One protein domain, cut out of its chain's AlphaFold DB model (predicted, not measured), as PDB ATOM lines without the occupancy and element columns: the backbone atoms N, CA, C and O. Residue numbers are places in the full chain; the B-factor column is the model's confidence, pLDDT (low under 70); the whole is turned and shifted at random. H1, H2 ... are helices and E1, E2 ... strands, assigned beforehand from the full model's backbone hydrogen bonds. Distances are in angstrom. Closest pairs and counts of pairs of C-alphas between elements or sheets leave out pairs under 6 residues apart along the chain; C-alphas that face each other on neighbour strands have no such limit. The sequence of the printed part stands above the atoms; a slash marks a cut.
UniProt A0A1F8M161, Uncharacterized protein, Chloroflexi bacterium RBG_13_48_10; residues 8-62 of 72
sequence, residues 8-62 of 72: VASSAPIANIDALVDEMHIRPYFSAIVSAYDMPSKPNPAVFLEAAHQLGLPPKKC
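What this domain is: This is residues 8 to 62 of the 72 residues of an uncharacterized protein of Chloroflexi bacterium RBG_13_48_10 (UniProt A0A1F8M161). Look first for a small parallel sheet, E1 beside E2, standing in the middle between two helices, H1 on one side and H2 on the other. The printed part has 55 residues in the order E1, H1, E2, H2, a mixed class with under half of them in named elements. It is compact, with a radius of gyration of the C-alphas of 11.4 A and spans of 31 by 22 by 13 A.

How they stand to each other: Start at E1, residues 8 to 10, and E2, residues 32 to 35, parallel at 2 degrees; N 34 and O 8 are within hydrogen-bond range at 2.8 A. With H1, residues 14 to 23, they form a strand-helix-strand unit, two parallel neighbour strands with a helix between, its crossover right-handed. The closest C-alphas of H1 and E2 are those of Ile 14 and Ser 35, 5.3 A. For H2, residues 46 to 54, and E2 they are those of Val 34 and Ala 51, 6.2 A. H1 and H2 are apart. In both helices every O i to N i+4 pair is within hydrogen-bond range.

Where its parts are: Find C-alpha 8 at (249.034, 249.530, 334.721), where E1 begins its 6.4 A; E2 is 10.1 A long. H1 runs 14.2 A, and H2 runs 12.4 A to C-alpha 54 at (251.684, 250.286, 324.461).

The domain as a whole: The farthest C-alphas, Glu 23 and Lys 60, are 31.9 A apart. The printed part has no cut, no link is long, and no printed residue is under 70 in pLDDT.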
ATOM      1  N   VAL A   8     248.528 250.288 333.572       96.88
ATOM      2  CA  VAL A   8     249.034 249.530 334.721       96.88
ATOM      3  C   VAL A   8     250.345 248.865 334.316       96.88
ATOM      4  O   VAL A   8     250.411 248.208 333.283       96.88
ATOM      5  N   ALA A   9     251.376 249.021 335.141       95.69
ATOM      6  CA  ALA A   9     252.681 248.388 334.987       95.69
ATOM      7  C   ALA A   9     253.015 247.648 336.289       95.69
ATOM      8  O   ALA A   9     253.281 248.286 337.309       95.69
ATOM      9  N   SER A  10     252.968 246.315 336.280       94.12
ATOM     10  CA  SER A  10     253.111 245.497 337.494       94.12
ATOM     11  C   SER A  10     253.986 244.273 337.255       94.12
ATOM     12  O   SER A  10     253.964 243.695 336.178       94.12
ATOM     13  N   SER A  11     254.738 243.843 338.270       92.81
ATOM     14  CA  SER A  11     255.517 242.594 338.243       92.81
ATOM     15  C   SER A  11     254.676 241.344 338.534       92.81
ATOM     16  O   SER A  11     255.211 240.241 338.564       92.81
ATOM     17  N   ALA A  12     253.377 241.498 338.801       94.19
ATOM     18  CA  ALA A  12     252.473 240.372 339.016       94.19
ATOM     19  C   ALA A  12     252.156 239.642 337.692       94.19
ATOM     20  O   ALA A  12     252.179 240.278 336.632       94.19
ATOM     21  N   PRO A  13     251.801 238.342 337.731       96.69
ATOM     22  CA  PRO A  13     251.230 237.643 336.579       96.69
ATOM     23  C   PRO A  13     250.013 238.381 336.019       96.69
ATOM     24  O   PRO A  13     249.221 238.927 336.789       96.69
ATOM     25  N   ILE A  14     249.826 238.348 334.696       97.06
ATOM     26  CA  ILE A  14     248.728 239.070 334.034       97.06
ATOM     27  C   ILE A  14     247.350 238.692 334.599       97.06
ATOM     28  O   ILE A  14     246.555 239.581 334.883       97.06
ATOM     29  N   ALA A  15     247.130 237.408 334.907       97.88
ATOM     30  CA  ALA A  15     245.883 236.920 335.498       97.88
ATOM     31  C   ALA A  15     245.539 237.599 336.837       97.88
ATOM     32  O   ALA A  15     244.374 237.882 337.104       97.88
ATOM     33  N   ASN A  16     246.544 237.911 337.662       98.00
ATOM     34  CA  ASN A  16     246.327 238.597 338.937       98.00
ATOM     35  C   ASN A  16     245.995 240.076 338.723       98.00
ATOM     36  O   ASN A  16     245.178 240.635 339.450       98.00
ATOM     37  N   ILE A  17     246.644 240.715 337.743       97.75
ATOM     38  CA  ILE A  17     246.378 242.118 337.414       97.75
ATOM     39  C   ILE A  17     244.959 242.246 336.864       97.75
ATOM     40  O   ILE A  17     244.213 243.099 337.337       97.75
ATOM     41  N   ASP A  18     244.587 241.371 335.926       98.12
ATOM     42  CA  ASP A  18     243.262 241.334 335.312       98.12
ATOM     43  C   ASP A  18     242.165 241.136 336.362       98.12
ATOM     44  O   ASP A  18     241.254 241.959 336.446       98.12
ATOM     45  N   ALA A  19     242.309 240.131 337.232       98.38
ATOM     46  CA  ALA A  19     241.353 239.881 338.309       98.38
ATOM     47  C   ALA A  19     241.137 241.115 339.204       98.38
ATOM     48  O   ALA A  19     240.003 241.453 339.530       98.38
ATOM     49  N   LEU A  20     242.214 241.821 339.573       97.81
ATOM     50  CA  LEU A  20     242.131 243.008 340.428       97.81
ATOM     51  C   LEU A  20     241.486 244.210 339.729       97.81
ATOM     52  O   LEU A  20     240.666 244.895 340.338       97.81
ATOM     53  N   VAL A  21     241.855 244.506 338.477       97.94
ATOM     54  CA  VAL A  21     241.279 245.665 337.771       97.94
ATOM     55  C   VAL A  21     239.807 245.459 337.418       97.94
ATOM     56  O   VAL A  21     239.074 246.447 337.332       97.94
ATOM     57  N   ASP A  22     239.392 244.204 337.231       98.12
ATOM     58  CA  ASP A  22     238.008 243.832 336.946       98.12
ATOM     59  C   ASP A  22     237.153 243.883 338.208       98.12
ATOM     60  O   ASP A  22     236.134 244.570 338.211       98.12
ATOM     61  N   GLU A  23     237.608 243.273 339.305       98.44
ATOM     62  CA  GLU A  23     236.895 243.299 340.589       98.44
ATOM     63  C   GLU A  23     236.714 244.733 341.115       98.44
ATOM     64  O   GLU A  23     235.654 245.118 341.611       98.44
ATOM     65  N   MET A  24     237.732 245.582 340.946       98.06
ATOM     66  CA  MET A  24     237.657 246.997 341.328       98.06
ATOM     67  C   MET A  24     236.914 247.874 340.308       98.06
ATOM     68  O   MET A  24     236.735 249.064 340.561       98.06
ATOM     69  N   HIS A  25     236.487 247.327 339.166       97.69
ATOM     70  CA  HIS A  25     235.808 248.052 338.085       97.69
ATOM     71  C   HIS A  25     236.619 249.234 337.514       97.69
ATOM     72  O   HIS A  25     236.057 250.222 337.039       97.69
ATOM     73  N   ILE A  26     237.953 249.138 337.538       97.31
ATOM     74  CA  ILE A  26     238.855 250.211 337.091       97.31
ATOM     75  C   ILE A  26     239.498 249.964 335.725       97.31
ATOM     76  O   ILE A  26     240.141 250.872 335.195       97.31
ATOM     77  N   ARG A  27     239.315 248.786 335.111       97.38
ATOM     78  CA  ARG A  27     239.832 248.498 333.757       97.38
ATOM     79  C   ARG A  27     239.548 249.617 332.736       97.38
ATOM     80  O   ARG A  27     240.481 249.970 332.018       97.38
ATOM     81  N   PRO A  28     238.346 250.234 332.676       96.00
ATOM     82  CA  PRO A  28     238.052 251.275 331.686       96.00
ATOM     83  C   PRO A  28     238.917 252.542 331.791       96.00
ATOM     84  O   PRO A  28     238.954 253.327 330.846       96.00
ATOM     85  N   TYR A  29     239.610 252.762 332.915       95.25
ATOM     86  CA  TYR A  29     240.512 253.906 333.082       95.25
ATOM     87  C   TYR A  29     241.884 253.695 332.434       95.25
ATOM     88  O   TYR A  29     242.609 254.671 332.217       95.25
ATOM     89  N   PHE A  30     242.249 252.451 332.110       96.19
ATOM     90  CA  PHE A  30     243.563 252.103 331.584       96.19
ATOM     91  C   PHE A  30     243.490 251.738 330.103       96.19
ATOM     92  O   PHE A  30     242.741 250.863 329.685       96.19
ATOM     93  N   SER A  31     244.318 252.401 329.297       96.69
ATOM     94  CA  SER A  31     244.484 252.093 327.874       96.69
ATOM     95  C   SER A  31     245.367 250.865 327.639       96.69
ATOM     96  O   SER A  31     245.335 250.306 326.548       96.69
ATOM     97  N   ALA A  32     246.164 250.468 328.634       97.31
ATOM     98  CA  ALA A  32     247.032 249.298 328.574       97.31
ATOM     99  C   ALA A  32     247.230 248.671 329.961       97.31
ATOM    100  O   ALA A  32     247.216 249.363 330.984       97.31
ATOM    101  N   ILE A  33     247.454 247.359 329.984       97.81
ATOM    102  CA  ILE A  33     247.820 246.597 331.180       97.81
ATOM    103  C   ILE A  33     249.057 245.779 330.836       97.81
ATOM    104  O   ILE A  33     249.032 244.961 329.921       97.81
ATOM    105  N   VAL A  34     250.142 246.010 331.571       97.25
ATOM    106  CA  VAL A  34     251.453 245.420 331.308       97.25
ATOM    107  C   VAL A  34     251.900 244.609 332.516       97.25
ATOM    108  O   VAL A  34     252.073 245.140 333.619       97.25
ATOM    109  N   SER A  35     252.115 243.315 332.283       96.50
ATOM    110  CA  SER A  35     252.768 242.413 333.228       96.50
ATOM    111  C   SER A  35     254.264 242.330 332.922       96.50
ATOM    112  O   SER A  35     254.668 242.082 331.789       96.50
ATOM    113  N   ALA A  36     255.077 242.507 333.955       94.25
ATOM    114  CA  ALA A  36     256.520 242.306 333.956       94.25
ATOM    115  C   ALA A  36     256.932 241.019 334.674       94.25
ATOM    116  O   ALA A  36     258.061 240.923 335.145       94.25
ATOM    117  N   TYR A  37     256.020 240.048 334.786       93.75
ATOM    118  CA  TYR A  37     256.293 238.777 335.458       93.75
ATOM    119  C   TYR A  37     257.519 238.059 334.869       93.75
ATOM    120  O   TYR A  37     258.375 237.600 335.618       93.75
ATOM    121  N   ASP A  38     257.652 238.086 333.540       93.25
ATOM    122  CA  ASP A  38     258.777 237.498 332.798       93.25
ATOM    123  C   ASP A  38     259.772 238.555 332.276       93.25
ATOM    124  O   ASP A  38     260.498 238.331 331.307       93.25
ATOM    125  N   MET A  39     259.804 239.743 332.891       93.69
ATOM    126  CA  MET A  39     260.705 240.837 332.518       93.69
ATOM    127  C   MET A  39     261.718 241.132 333.632       93.69
ATOM    128  O   MET A  39     261.456 240.865 334.806       93.69
ATOM    129  N   PRO A  40     262.865 241.759 333.305       92.50
ATOM    130  CA  PRO A  40     263.758 242.306 334.317       92.50
ATOM    131  C   PRO A  40     263.014 243.239 335.284       92.50
ATOM    132  O   PRO A  40     262.335 244.180 334.866       92.50
ATOM    133  N   SER A  41     263.158 242.987 336.584       86.56
ATOM    134  CA  SER A  41     262.457 243.723 337.635       86.56
ATOM    135  C   SER A  41     263.141 245.050 337.988       86.56
ATOM    136  O   SER A  41     264.312 245.290 337.674       86.56
ATOM    137  N   LYS A  42     262.398 245.944 338.660       82.31
ATOM    138  CA  LYS A  42     262.915 247.235 339.149       82.31
ATOM    139  C   LYS A  42     264.206 247.020 339.972       82.31
ATOM    140  O   LYS A  42     264.241 246.089 340.777       82.31
ATOM    141  N   PRO A  43     265.244 247.867 339.819       89.50
ATOM    142  CA  PRO A  43     265.223 249.201 339.207       89.50
ATOM    143  C   PRO A  43     265.331 249.218 337.673       89.50
ATOM    144  O   PRO A  43     265.400 250.298 337.089       89.50
ATOM    145  N   ASN A  44     265.332 248.062 336.998       93.12
ATOM    146  CA  ASN A  44     265.272 248.029 335.539       93.12
ATOM    147  C   ASN A  44     263.977 248.708 335.031       93.12
ATOM    148  O   ASN A  44     262.892 248.395 335.530       93.12
ATOM    149  N   PRO A  45     264.053 249.624 334.044       93.94
ATOM    150  CA  PRO A  45     262.888 250.354 333.558       93.94
ATOM    151  C   PRO A  45     262.039 249.588 332.529       93.94
ATOM    152  O   PRO A  45     261.091 250.174 332.007       93.94
ATOM    153  N   ALA A  46     262.353 248.324 332.212       95.69
ATOM    154  CA  ALA A  46     261.724 247.546 331.137       95.69
ATOM    155  C   ALA A  46     260.190 247.635 331.130       95.69
ATOM    156  O   ALA A  46     259.602 247.968 330.104       95.69
ATOM    157  N   VAL A  47     259.547 247.445 332.287       95.56
ATOM    158  CA  VAL A  47     258.079 247.510 332.392       95.56
ATOM    159  C   VAL A  47     257.510 248.894 332.067       95.56
ATOM    160  O   VAL A  47     256.443 249.007 331.469       95.56
ATOM    161  N   PHE A  48     258.220 249.966 332.427       95.56
ATOM    162  CA  PHE A  48     257.775 251.335 332.159       95.56
ATOM    163  C   PHE A  48     257.960 251.707 330.689       95.56
ATOM    164  O   PHE A  48     257.140 252.432 330.126       95.56
ATOM    165  N   LEU A  49     259.032 251.209 330.067       96.81
ATOM    166  CA  LEU A  49     259.280 251.391 328.641       96.81
ATOM    167  C   LEU A  49     258.232 250.655 327.807       96.81
ATOM    168  O   LEU A  49     257.707 251.235 326.859       96.81
ATOM    169  N   GLU A  50     257.871 249.436 328.206       97.31
ATOM    170  CA  GLU A  50     256.800 248.686 327.553       97.31
ATOM    171  C   GLU A  50     255.435 249.359 327.748       97.31
ATOM    172  O   GLU A  50     254.680 249.516 326.793       97.31
ATOM    173  N   ALA A  51     255.139 249.869 328.948       97.19
ATOM    174  CA  ALA A  51     253.923 250.650 329.175       97.19
ATOM    175  C   ALA A  51     253.859 251.899 328.278       97.19
ATOM    176  O   ALA A  51     252.836 252.149 327.646       97.19
ATOM    177  N   ALA A  52     254.951 252.662 328.159       97.69
ATOM    178  CA  ALA A  52     255.009 253.819 327.262       97.69
ATOM    179  C   ALA A  52     254.803 253.422 325.787       97.69
ATOM    180  O   ALA A  52     254.071 254.100 325.059       97.69
ATOM    181  N   HIS A  53     255.399 252.302 325.369       97.75
ATOM    182  CA  HIS A  53     255.242 251.740 324.031       97.75
ATOM    183  C   HIS A  53     253.780 251.369 323.735       97.75
ATOM    184  O   HIS A  53     253.237 251.843 322.737       97.75
ATOM    185  N   GLN A  54     253.103 250.638 324.627       97.62
ATOM    186  CA  GLN A  54     251.684 250.286 324.461       97.62
ATOM    187  C   GLN A  54     250.752 251.503 324.526       97.62
ATOM    188  O   GLN A  54     249.731 251.550 323.843       97.62
ATOM    189  N   LEU A  55     251.124 252.537 325.287       96.56
ATOM    190  CA  LEU A  55     250.425 253.820 325.270       96.56
ATOM    191  C   LEU A  55     250.669 254.624 323.984       96.56
ATOM    192  O   LEU A  55     250.020 255.653 323.795       96.56
ATOM    193  N   GLY A  56     251.592 254.211 323.112       96.50
ATOM    194  CA  GLY A  56     251.979 254.960 321.917       96.50
ATOM    195  C   GLY A  56     252.544 256.342 322.259       96.50
ATOM    196  O   GLY A  56     252.215 257.331 321.594       96.50
ATOM    197  N   LEU A  57     253.322 256.438 323.342       96.19
ATOM    198  CA  LEU A  57     253.923 257.676 323.835       96.19
ATOM    199  C   LEU A  57     255.438 257.512 324.019       96.19
ATOM    200  O   LEU A  57     255.906 256.472 324.477       96.19
ATOM    201  N   PRO A  58     256.241 258.548 323.724       97.12
ATOM    202  CA  PRO A  58     257.653 258.522 324.079       97.12
ATOM    203  C   PRO A  58     257.812 258.548 325.612       97.12
ATOM    204  O   PRO A  58     257.098 259.313 326.271       97.12
ATOM    205  N   PRO A  59     258.792 257.828 326.200       97.00
ATOM    206  CA  PRO A  59     258.997 257.797 327.654       97.00
ATOM    207  C   PRO A  59     259.135 259.187 328.294       97.00
ATOM    208  O   PRO A  59     258.619 259.426 329.377       97.00
ATOM    209  N   LYS A  60     259.737 260.152 327.581       96.81
ATOM    210  CA  LYS A  60     259.885 261.554 328.028       96.81
ATOM    211  C   LYS A  60     258.558 262.309 328.221       96.81
ATOM    212  O   LYS A  60     258.571 263.413 328.753       96.81
ATOM    213  N   LYS A  61     257.436 261.762 327.746       96.38
ATOM    214  CA  LYS A  61     256.079 262.301 327.944       96.38
ATOM    215  C   LYS A  61     255.253 261.478 328.938       96.38
ATOM    216  O   LYS A  61     254.054 261.711 329.057       96.38
ATOM    217  N   CYS A  62     255.875 260.518 329.616       96.69
ATOM    218  CA  CYS A  62     255.230 259.675 330.610       96.69
ATOM    219  C   CYS A  62     255.698 260.078 332.011       96.69
ATOM    220  O   CYS A  62     256.851 260.457 332.209       96.69
TER     221      CYS A  62